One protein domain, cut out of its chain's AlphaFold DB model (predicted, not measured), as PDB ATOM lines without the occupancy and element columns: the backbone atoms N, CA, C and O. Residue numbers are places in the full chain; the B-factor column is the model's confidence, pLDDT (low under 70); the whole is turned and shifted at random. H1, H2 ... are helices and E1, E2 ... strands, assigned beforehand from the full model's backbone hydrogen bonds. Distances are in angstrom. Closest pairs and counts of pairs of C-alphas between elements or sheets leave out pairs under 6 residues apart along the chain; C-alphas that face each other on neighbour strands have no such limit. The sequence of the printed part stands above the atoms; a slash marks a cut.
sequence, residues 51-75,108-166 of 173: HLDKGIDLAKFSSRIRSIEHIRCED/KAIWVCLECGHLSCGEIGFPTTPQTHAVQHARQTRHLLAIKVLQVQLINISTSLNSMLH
ATOM      1  N   HIS A  51     123.578  25.732  42.462       70.75
ATOM      2  CA  HIS A  51     124.175  25.101  41.293       70.75
ATOM      3  C   HIS A  51     123.697  23.650  41.083       70.75
ATOM      4  O   HIS A  51     123.629  23.213  39.939       70.75
ATOM      5  N   LEU A  52     123.347  22.910  42.149       64.62
ATOM      6  CA  LEU A  52     122.935  21.496  42.070       64.62
ATOM      7  C   LEU A  52     121.609  21.306  41.319       64.62
ATOM      8  O   LEU A  52     121.446  20.312  40.625       64.62
ATOM      9  N   ASP A  53     120.698  22.269  41.436       63.53
ATOM     10  CA  ASP A  53     119.372  22.237  40.805       63.53
ATOM     11  C   ASP A  53     119.420  22.602  39.312       63.53
ATOM     12  O   ASP A  53     118.688  22.056  38.494       63.53
ATOM     13  N   LYS A  54     120.330  23.509  38.934       68.81
ATOM     14  CA  LYS A  54     120.384  24.080  37.578       68.81
ATOM     15  C   LYS A  54     121.384  23.397  36.646       68.81
ATOM     16  O   LYS A  54     121.272  23.558  35.436       68.81
ATOM     17  N   GLY A  55     122.385  22.705  37.194       65.00
ATOM     18  CA  GLY A  55     123.541  22.230  36.426       65.00
ATOM     19  C   GLY A  55     123.565  20.735  36.111       65.00
ATOM     20  O   GLY A  55     124.395  20.307  35.315       65.00
ATOM     21  N   ILE A  56     122.704  19.920  36.727       73.62
ATOM     22  CA  ILE A  56     122.852  18.460  36.684       73.62
ATOM     23  C   ILE A  56     121.728  17.815  35.870       73.62
ATOM     24  O   ILE A  56     120.603  17.672  36.341       73.62
ATOM     25  N   ASP A  57     122.060  17.328  34.675       80.88
ATOM     26  CA  ASP A  57     121.232  16.345  33.972       80.88
ATOM     27  C   ASP A  57     121.513  14.949  34.551       80.88
ATOM     28  O   ASP A  57     122.483  14.276  34.188       80.88
ATOM     29  N   LEU A  58     120.659  14.514  35.479       79.00
ATOM     30  CA  LEU A  58     120.794  13.229  36.170       79.00
ATOM     31  C   LEU A  58     120.698  12.023  35.221       79.00
ATOM     32  O   LEU A  58     121.330  10.994  35.477       79.00
ATOM     33  N   ALA A  59     119.952  12.119  34.117       81.62
ATOM     34  CA  ALA A  59     119.816  11.025  33.155       81.62
ATOM     35  C   ALA A  59     121.115  10.846  32.352       81.62
ATOM     36  O   ALA A  59     121.654   9.740  32.216       81.62
ATOM     37  N   LYS A  60     121.688  11.955  31.884       81.88
ATOM     38  CA  LYS A  60     122.988  11.953  31.209       81.88
ATOM     39  C   LYS A  60     124.124  11.572  32.155       81.88
ATOM     40  O   LYS A  60     125.010  10.804  31.782       81.88
ATOM     41  N   PHE A  61     124.097  12.064  33.388       82.56
ATOM     42  CA  PHE A  61     125.099  11.721  34.388       82.56
ATOM     43  C   PHE A  61     125.041  10.233  34.758       82.56
ATOM     44  O   PHE A  61     126.061   9.551  34.720       82.56
ATOM     45  N   SER A  62     123.857   9.688  35.044       80.62
ATOM     46  CA  SER A  62     123.703   8.274  35.419       80.62
ATOM     47  C   SER A  62     124.126   7.314  34.306       80.62
ATOM     48  O   SER A  62     124.836   6.343  34.577       80.62
ATOM     49  N   SER A  63     123.767   7.602  33.051       82.25
ATOM     50  CA  SER A  63     124.213   6.806  31.899       82.25
ATOM     51  C   SER A  63     125.736   6.820  31.746       82.25
ATOM     52  O   SER A  63     126.339   5.762  31.556       82.25
ATOM     53  N   ARG A  64     126.379   7.983  31.927       83.50
ATOM     54  CA  ARG A  64     127.844   8.102  31.959       83.50
ATOM     55  C   ARG A  64     128.450   7.269  33.080       83.50
ATOM     56  O   ARG A  64     129.311   6.445  32.799       83.50
ATOM     57  N   ILE A  65     127.974   7.419  34.315       81.44
ATOM     58  CA  ILE A  65     128.523   6.698  35.474       81.44
ATOM     59  C   ILE A  65     128.405   5.185  35.301       81.44
ATOM     60  O   ILE A  65     129.353   4.463  35.594       81.44
ATOM     61  N   ARG A  66     127.281   4.702  34.762       82.25
ATOM     62  CA  ARG A  66     127.086   3.276  34.477       82.25
ATOM     63  C   ARG A  66     128.043   2.746  33.407       82.25
ATOM     64  O   ARG A  66     128.394   1.573  33.447       82.25
ATOM     65  N   SER A  67     128.454   3.595  32.465       79.44
ATOM     66  CA  SER A  67     129.410   3.239  31.409       79.44
ATOM     67  C   SER A  67     130.881   3.281  31.849       79.44
ATOM     68  O   SER A  67     131.752   2.868  31.086       79.44
ATOM     69  N   ILE A  68     131.184   3.762  33.060       80.00
ATOM     70  CA  ILE A  68     132.559   3.819  33.568       80.00
ATOM     71  C   ILE A  68     132.976   2.426  34.044       80.00
ATOM     72  O   ILE A  68     132.615   1.983  35.130       80.00
ATOM     73  N   GLU A  69     133.793   1.758  33.235       76.62
ATOM     74  CA  GLU A  69     134.405   0.473  33.589       76.62
ATOM     75  C   GLU A  69     135.612   0.650  34.528       76.62
ATOM     76  O   GLU A  69     135.844  -0.143  35.441       76.62
ATOM     77  N   HIS A  70     136.374   1.734  34.341       78.81
ATOM     78  CA  HIS A  70     137.589   2.014  35.101       78.81
ATOM     79  C   HIS A  70     137.660   3.478  35.529       78.81
ATOM     80  O   HIS A  70     137.562   4.388  34.706       78.81
ATOM     81  N   ILE A  71     137.920   3.708  36.818       80.75
ATOM     82  CA  ILE A  71     138.117   5.050  37.375       80.75
ATOM     83  C   ILE A  71     139.524   5.535  37.011       80.75
ATOM     84  O   ILE A  71     140.476   5.382  37.780       80.75
ATOM     85  N   ARG A  72     139.658   6.113  35.820       84.88
ATOM     86  CA  ARG A  72     140.886   6.750  35.336       84.88
ATOM     87  C   ARG A  72     140.574   8.131  34.787       84.88
ATOM     88  O   ARG A  72     139.462   8.389  34.343       84.88
ATOM     89  N   CYS A  73     141.559   9.016  34.824       87.50
ATOM     90  CA  CYS A  73     141.413  10.325  34.207       87.50
ATOM     91  C   CYS A  73     141.354  10.184  32.680       87.50
ATOM     92  O   CYS A  73     142.230   9.552  32.094       87.50
ATOM     93  N   GLU A  74     140.354  10.803  32.057       87.25
ATOM     94  CA  GLU A  74     140.149  10.806  30.603       87.25
ATOM     95  C   GLU A  74     141.135  11.731  29.869       87.25
ATOM     96  O   GLU A  74     141.444  11.509  28.702       87.25
ATOM     97  N   ASP A  75     141.687  12.729  30.565       86.69
ATOM     98  CA  ASP A  75     142.635  13.702  30.005       86.69
ATOM     99  C   ASP A  75     144.105  13.247  30.102       86.69
ATOM    100  O   ASP A  75     144.996  13.814  29.462       86.69
ATOM    101  N   LYS A 108     146.883  11.023  43.101       75.19
ATOM    102  CA  LYS A 108     145.949  11.858  42.355       75.19
ATOM    103  C   LYS A 108     144.564  11.371  42.719       75.19
ATOM    104  O   LYS A 108     144.252  10.192  42.564       75.19
ATOM    105  N   ALA A 109     143.732  12.272  43.213       84.06
ATOM    106  CA  ALA A 109     142.323  11.979  43.353       84.06
ATOM    107  C   ALA A 109     141.656  12.085  41.982       84.06
ATOM    108  O   ALA A 109     142.021  12.942  41.174       84.06
ATOM    109  N   ILE A 110     140.670  11.233  41.721       87.00
ATOM    110  CA  ILE A 110     139.819  11.377  40.545       87.00
ATOM    111  C   ILE A 110     138.600  12.201  40.940       87.00
ATOM    112  O   ILE A 110     137.984  11.969  41.978       87.00
ATOM    113  N   TRP A 111     138.281  13.184  40.116       87.81
ATOM    114  CA  TRP A 111     137.124  14.050  40.237       87.81
ATOM    115  C   TRP A 111     136.177  13.745  39.081       87.81
ATOM    116  O   TRP A 111     136.615  13.643  37.937       87.81
ATOM    117  N   VAL A 112     134.893  13.599  39.385       88.12
ATOM    118  CA  VAL A 112     133.824  13.433  38.400       88.12
ATOM    119  C   VAL A 112     133.084  14.755  38.286       88.12
ATOM    120  O   VAL A 112     132.577  15.255  39.291       88.12
ATOM    121  N   CYS A 113     132.969  15.303  37.081       87.75
ATOM    122  CA  CYS A 113     132.091  16.438  36.825       87.75
ATOM    123  C   CYS A 113     130.616  16.004  36.867       87.75
ATOM    124  O   CYS A 113     130.218  15.107  36.126       87.75
ATOM    125  N   LEU A 114     129.790  16.651  37.693       84.06
ATOM    126  CA  LEU A 114     128.365  16.312  37.819       84.06
ATOM    127  C   LEU A 114     127.533  16.743  36.605       84.06
ATOM    128  O   LEU A 114     126.477  16.176  36.354       84.06
ATOM    129  N   GLU A 115     128.015  17.708  35.827       83.19
ATOM    130  CA  GLU A 115     127.277  18.258  34.682       83.19
ATOM    131  C   GLU A 115     127.445  17.392  33.420       83.19
ATOM    132  O   GLU A 115     126.548  17.302  32.583       83.19
ATOM    133  N   CYS A 116     128.589  16.711  33.267       84.81
ATOM    134  CA  CYS A 116     128.894  15.935  32.055       84.81
ATOM    135  C   CYS A 116     129.431  14.514  32.284       84.81
ATOM    136  O   CYS A 116     129.602  13.768  31.313       84.81
ATOM    137  N   GLY A 117     129.698  14.138  33.537       84.94
ATOM    138  CA  GLY A 117     130.242  12.832  33.909       84.94
ATOM    139  C   GLY A 117     131.730  12.642  33.601       84.94
ATOM    140  O   GLY A 117     132.209  11.519  33.700       84.94
ATOM    141  N   HIS A 118     132.454  13.699  33.217       88.81
ATOM    142  CA  HIS A 118     133.870  13.619  32.835       88.81
ATOM    143  C   HIS A 118     134.774  13.338  34.041       88.81
ATOM    144  O   HIS A 118     134.626  13.975  35.090       88.81
ATOM    145  N   LEU A 119     135.712  12.404  33.883       88.94
ATOM    146  CA  LEU A 119     136.676  11.991  34.900       88.94
ATOM    147  C   LEU A 119     138.012  12.718  34.714       88.94
ATOM    148  O   LEU A 119     138.790  12.418  33.806       88.94
ATOM    149  N   SER A 120     138.360  13.596  35.650       88.69
ATOM    150  CA  SER A 120     139.644  14.304  35.643       88.69
ATOM    151  C   SER A 120     140.452  14.035  36.908       88.69
ATOM    152  O   SER A 120     139.918  13.995  38.012       88.69
ATOM    153  N   CYS A 121     141.772  13.890  36.782       89.00
ATOM    154  CA  CYS A 121     142.639  13.819  37.952       89.00
ATOM    155  C   CYS A 121     142.886  15.209  38.549       89.00
ATOM    156  O   CYS A 121     143.048  16.205  37.834       89.00
ATOM    157  N   GLY A 122     142.994  15.258  39.869       85.00
ATOM    158  CA  GLY A 122     143.378  16.445  40.608       85.00
ATOM    159  C   GLY A 122     143.989  16.106  41.954       85.00
ATOM    160  O   GLY A 122     144.264  14.947  42.273       85.00
ATOM    161  N   GLU A 123     144.226  17.140  42.744       77.50
ATOM    162  CA  GLU A 123     144.769  16.974  44.084       77.50
ATOM    163  C   GLU A 123     143.730  16.387  45.042       77.50
ATOM    164  O   GLU A 123     142.519  16.428  44.815       77.50
ATOM    165  N   ILE A 124     144.233  15.804  46.130       69.56
ATOM    166  CA  ILE A 124     143.421  15.231  47.210       69.56
ATOM    167  C   ILE A 124     142.682  16.325  47.998       69.56
ATOM    168  O   ILE A 124     141.657  16.016  48.612       69.56
ATOM    169  N   GLY A 125     143.176  17.566  47.980       66.88
ATOM    170  CA  GLY A 125     142.581  18.727  48.649       66.88
ATOM    171  C   GLY A 125     141.655  19.554  47.754       66.88
ATOM    172  O   GLY A 125     141.399  19.196  46.606       66.88
ATOM    173  N   PHE A 126     141.156  20.676  48.288       57.34
ATOM    174  CA  PHE A 126     140.452  21.675  47.479       57.34
ATOM    175  C   PHE A 126     141.350  22.060  46.297       57.34
ATOM    176  O   PHE A 126     142.545  22.263  46.521       57.34
ATOM    177  N   PRO A 127     140.824  22.132  45.065       57.62
ATOM    178  CA  PRO A 127     141.629  22.343  43.871       57.62
ATOM    179  C   PRO A 127     142.179  23.778  43.828       57.62
ATOM    180  O   PRO A 127     141.679  24.647  43.119       57.62
ATOM    181  N   THR A 128     143.208  24.048  44.626       58.12
ATOM    182  CA  THR A 128     143.904  25.336  44.689       58.12
ATOM    183  C   THR A 128     144.991  25.425  43.627       58.12
ATOM    184  O   THR A 128     145.374  26.528  43.232       58.12
ATOM    185  N   THR A 129     145.471  24.287  43.118       61.94
ATOM    186  CA  THR A 129     146.511  24.260  42.095       61.94
ATOM    187  C   THR A 129     145.922  24.346  40.683       61.94
ATOM    188  O   THR A 129     145.133  23.499  40.254       61.94
ATOM    189  N   PRO A 130     146.329  25.356  39.892       63.34
ATOM    190  CA  PRO A 130     145.746  25.625  38.579       63.34
ATOM    191  C   PRO A 130     146.134  24.608  37.496       63.34
ATOM    192  O   PRO A 130     145.675  24.736  36.365       63.34
ATOM    193  N   GLN A 131     146.993  23.635  37.810       76.38
ATOM    194  CA  GLN A 131     147.597  22.716  36.837       76.38
ATOM    195  C   GLN A 131     146.949  21.323  36.815       76.38
ATOM    196  O   GLN A 131     147.456  20.422  36.152       76.38
ATOM    197  N   THR A 132     145.856  21.111  37.549       85.31
ATOM    198  CA  THR A 132     145.163  19.817  37.558       85.31
ATOM    199  C   THR A 132     144.157  19.715  36.413       85.31
ATOM    200  O   THR A 132     143.528  20.709  36.043       85.31
ATOM    201  N   HIS A 133     143.954  18.504  35.882       90.44
ATOM    202  CA  HIS A 133     142.950  18.266  34.839       90.44
ATOM    203  C   HIS A 133     141.541  18.643  35.315       90.44
ATOM    204  O   HIS A 133     140.767  19.184  34.537       90.44
ATOM    205  N   ALA A 134     141.231  18.459  36.603       87.06
ATOM    206  CA  ALA A 134     139.950  18.879  37.174       87.06
ATOM    207  C   ALA A 134     139.737  20.405  37.096       87.06
ATOM    208  O   ALA A 134     138.675  20.866  36.677       87.06
ATOM    209  N   VAL A 135     140.755  21.208  37.437       84.75
ATOM    210  CA  VAL A 135     140.675  22.678  37.331       84.75
ATOM    211  C   VAL A 135     140.623  23.127  35.878       84.75
ATOM    212  O   VAL A 135     139.894  24.061  35.543       84.75
ATOM    213  N   GLN A 136     141.389  22.472  35.008       88.31
ATOM    214  CA  GLN A 136     141.367  22.757  33.580       88.31
ATOM    215  C   GLN A 136     139.986  22.475  32.982       88.31
ATOM    216  O   GLN A 136     139.468  23.330  32.265       88.31
ATOM    217  N   HIS A 137     139.375  21.341  33.330       89.56
ATOM    218  CA  HIS A 137     138.024  20.989  32.912       89.56
ATOM    219  C   HIS A 137     137.036  22.090  33.306       89.56
ATOM    220  O   HIS A 137     136.441  22.710  32.430       89.56
ATOM    221  N   ALA A 138     136.959  22.432  34.596       85.62
ATOM    222  CA  ALA A 138     136.051  23.467  35.095       85.62
ATOM    223  C   ALA A 138     136.244  24.830  34.399       85.62
ATOM    224  O   ALA A 138     135.283  25.545  34.120       85.62
ATOM    225  N   ARG A 139     137.489  25.202  34.073       85.75
ATOM    226  CA  ARG A 139     137.786  26.453  33.355       85.75
ATOM    227  C   ARG A 139     137.314  26.435  31.904       85.75
ATOM    228  O   ARG A 139     136.851  27.466  31.421       85.75
ATOM    229  N   GLN A 140     137.470  25.306  31.218       88.50
ATOM    230  CA  GLN A 140     137.155  25.174  29.796       88.50
ATOM    231  C   GLN A 140     135.658  24.993  29.553       88.50
ATOM    232  O   GLN A 140     135.102  25.636  28.669       88.50
ATOM    233  N   THR A 141     135.012  24.144  30.348       83.69
ATOM    234  CA  THR A 141     133.597  23.797  30.177       83.69
ATOM    235  C   THR A 141     132.666  24.688  30.981       83.69
ATOM    236  O   THR A 141     131.464  24.673  30.749       83.69
ATOM    237  N   ARG A 142     133.214  25.476  31.919       83.94
ATOM    238  CA  ARG A 142     132.447  26.244  32.912       83.94
ATOM    239  C   ARG A 142     131.568  25.370  33.805       83.94
ATOM    240  O   ARG A 142     130.680  25.906  34.456       83.94
ATOM    241  N   HIS A 143     131.859  24.072  33.892       86.81
ATOM    242  CA  HIS A 143     131.197  23.210  34.855       86.81
ATOM    243  C   HIS A 143     131.740  23.499  36.258       86.81
ATOM    244  O   HIS A 143     132.941  23.381  36.515       86.81
ATOM    245  N   LEU A 144     130.858  23.910  37.161       78.12
ATOM    246  CA  LEU A 144     131.183  24.340  38.521       78.12
ATOM    247  C   LEU A 144     131.032  23.208  39.541       78.12
ATOM    248  O   LEU A 144     131.468  23.350  40.685       78.12
ATOM    249  N   LEU A 145     130.430  22.088  39.137       80.12
ATOM    250  CA  LEU A 145     130.118  20.975  40.022       80.12
ATOM    251  C   LEU A 145     130.966  19.738  39.733       80.12
ATOM    252  O   LEU A 145     130.918  19.157  38.646       80.12
ATOM    253  N   ALA A 146     131.695  19.285  40.751       80.31
ATOM    254  CA  ALA A 146     132.430  18.032  40.712       80.31
ATOM    255  C   ALA A 146     132.448  17.343  42.080       80.31
ATOM    256  O   ALA A 146     132.487  18.002  43.120       80.31
ATOM    257  N   ILE A 147     132.468  16.012  42.070       82.50
ATOM    258  CA  ILE A 147     132.639  15.181  43.264       82.50
ATOM    259  C   ILE A 147     133.952  14.417  43.187       82.50
ATOM    260  O   ILE A 147     134.348  13.917  42.135       82.50
ATOM    261  N   LYS A 148     134.639  14.311  44.320       82.94
ATOM    262  CA  LYS A 148     135.854  13.512  44.438       82.94
ATOM    263  C   LYS A 148     135.479  12.044  44.626       82.94
ATOM    264  O   LYS A 148     134.785  11.704  45.581       82.94
ATOM    265  N   VAL A 149     135.993  11.172  43.767       73.25
ATOM    266  CA  VAL A 149     135.844   9.722  43.882       73.25
ATOM    267  C   VAL A 149     137.130   9.139  44.449       73.25
ATOM    268  O   VAL A 149     138.190   9.148  43.821       73.25
ATOM    269  N   LEU A 150     137.035   8.628  45.673       64.56
ATOM    270  CA  LEU A 150     138.056   7.762  46.248       64.56
ATOM    271  C   LEU A 150     137.780   6.336  45.765       64.56
ATOM    272  O   LEU A 150     136.639   5.884  45.848       64.56
ATOM    273  N   GLN A 151     138.808   5.628  45.282       56.62
ATOM    274  CA  GLN A 151     138.672   4.304  44.650       56.62
ATOM    275  C   GLN A 151     137.898   3.253  45.472       56.62
ATOM    276  O   GLN A 151     137.390   2.300  44.899       56.62
ATOM    277  N   VAL A 152     137.752   3.432  46.787       46.59
ATOM    278  CA  VAL A 152     137.069   2.478  47.678       46.59
ATOM    279  C   VAL A 152     135.550   2.737  47.804       46.59
ATOM    280  O   VAL A 152     134.822   1.860  48.253       46.59
ATOM    281  N   GLN A 153     135.019   3.898  47.387       47.53
ATOM    282  CA  GLN A 153     133.630   4.292  47.709       47.53
ATOM    283  C   GLN A 153     132.575   4.069  46.606       47.53
ATOM    284  O   GLN A 153     131.390   4.291  46.859       47.53
ATOM    285  N   LEU A 154     132.936   3.610  45.399       48.34
ATOM    286  CA  LEU A 154     131.950   3.485  44.308       48.34
ATOM    287  C   LEU A 154     130.880   2.405  44.528       48.34
ATOM    288  O   LEU A 154     129.774   2.561  44.014       48.34
ATOM    289  N   ILE A 155     131.154   1.370  45.333       47.91
ATOM    290  CA  ILE A 155     130.147   0.346  45.673       47.91
ATOM    291  C   ILE A 155     128.960   0.980  46.427       47.91
ATOM    292  O   ILE A 155     127.820   0.547  46.270       47.91
ATOM    293  N   ASN A 156     129.200   2.065  47.173       45.25
ATOM    294  CA  ASN A 156     128.164   2.764  47.938       45.25
ATOM    295  C   ASN A 156     127.490   3.902  47.153       45.25
ATOM    296  O   ASN A 156     126.369   4.292  47.472       45.25
ATOM    297  N   ILE A 157     128.143   4.454  46.124       46.75
ATOM    298  CA  ILE A 157     127.554   5.524  45.302       46.75
ATOM    299  C   ILE A 157     126.530   4.951  44.316       46.75
ATOM    300  O   ILE A 157     125.492   5.573  44.108       46.75
ATOM    301  N   SER A 158     126.760   3.759  43.754       49.00
ATOM    302  CA  SER A 158     125.769   3.106  42.884       49.00
ATOM    303  C   SER A 158     124.494   2.726  43.645       49.00
ATOM    304  O   SER A 158     123.397   2.924  43.133       49.00
ATOM    305  N   THR A 159     124.615   2.252  44.890       47.94
ATOM    306  CA  THR A 159     123.469   1.937  45.756       47.94
ATOM    307  C   THR A 159     122.755   3.194  46.257       47.94
ATOM    308  O   THR A 159     121.527   3.220  46.262       47.94
ATOM    309  N   SER A 160     123.492   4.260  46.589       41.44
ATOM    310  CA  SER A 160     122.922   5.539  47.046       41.44
ATOM    311  C   SER A 160     122.268   6.361  45.920       41.44
ATOM    312  O   SER A 160     121.216   6.965  46.111       41.44
ATOM    313  N   LEU A 161     122.823   6.348  44.701       43.03
ATOM    314  CA  LEU A 161     122.164   6.960  43.539       43.03
ATOM    315  C   LEU A 161     120.941   6.148  43.093       43.03
ATOM    316  O   LEU A 161     119.924   6.746  42.755       43.03
ATOM    317  N   ASN A 162     120.993   4.810  43.146       44.28
ATOM    318  CA  ASN A 162     119.821   3.979  42.856       44.28
ATOM    319  C   ASN A 162     118.687   4.195  43.872       44.28
ATOM    320  O   ASN A 162     117.527   4.210  43.469       44.28
ATOM    321  N   SER A 163     118.985   4.413  45.158       51.00
ATOM    322  CA  SER A 163     117.954   4.726  46.160       51.00
ATOM    323  C   SER A 163     117.392   6.147  46.026       51.00
ATOM    324  O   SER A 163     116.223   6.371  46.327       51.00
ATOM    325  N   MET A 164     118.181   7.103  45.524       41.59
ATOM    326  CA  MET A 164     117.710   8.457  45.199       41.59
ATOM    327  C   MET A 164     116.874   8.508  43.904       41.59
ATOM    328  O   MET A 164     115.958   9.321  43.814       41.59
ATOM    329  N   LEU A 165     117.165   7.647  42.918       48.78
ATOM    330  CA  LEU A 165     116.449   7.565  41.632       48.78
ATOM    331  C   LEU A 165     115.181   6.691  41.691       48.78
ATOM    332  O   LEU A 165     114.283   6.878  40.876       48.78
ATOM    333  N   HIS A 166     115.066   5.786  42.669       41.69
ATOM    334  CA  HIS A 166     113.843   5.032  42.969       41.69
ATOM    335  C   HIS A 166     113.103   5.603  44.188       41.69
ATOM    336  O   HIS A 166     112.880   4.907  45.178       41.69
TER     337      HIS A 166
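AT A GLANCE: This is residues 51 to 75 and 108 to 166 of the 173 residues of the protein "UBP-type domain-containing protein" of Camellia sinensis (UniProt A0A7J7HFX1). A small sheet of three strands sits near the middle, with H3 packed over one face along E2; toward the other end of the longest axis lie H2 and H4, near each other but loosely placed beyond the sheet, and the short H1 is set off by itself. The printed part has 84 residues, with four named helices and three named strands in the order H1 H2 E1 E2 H3 E3 H4. The sheet runs E2 E1 E3, antiparallel throughout, and the class is mixed, helices and strands. The whole is compact, with a radius of gyration of the C-alphas of 12.5 A and spans of 38 by 29 by 20 A.

IN THESE COORDINATES: H1, residues 51 to 55, begins at C-alpha 51 (124.175, 25.101, 41.293). H2 is residues 58 to 67, 14.0 A long. E1 is residues 109 to 113, 12.9 A, and E2 residues 119 to 122. H3, residues 133 to 141, measures 11.8 A. E3 is residues 146 to 149. H4, residues 154 to 165, measures 16.3 A and ends at C-alpha 165 (116.449, 7.565, 41.632).

HOW THE PARTS SIT: E1 is the inner strand. It forms a hairpin with E2, with N 111 and O 120 2.8 A apart, and pairs with E3, with N 112 and O 147 at 2.8 A. H3 is on the sheet at a height of 8.5 A, over E2 and along the strands, at 11 degrees to E2 on the local plane; E2, H3 and E3 form a split strand-helix-strand unit, E1 lying between its two strands, with a right-handed crossover. The closest C-alphas of E2 and H3, Ser 120 and Ala 134, are 4.8 A apart. H2 is only just not on the sheet, with 4 pairs of C-alphas within 10 A. H1 and H2 are apart. Every O i to N i+4 pair is within hydrogen-bond range in H1, H2 and H3; in H4, 7 of 8 are.

THE WHOLE: The C-alphas farthest apart, Gln 131 and His 166, are 38.6 A apart. Residues 76 to 107 are not printed; C-alphas 75 and 108 are 12.9 A apart across this cut. No link printed whole is long. Mean pLDDT of the printed part is 73.4; residues 52 to 55, 124 to 130 and 150 to 166 are under 70.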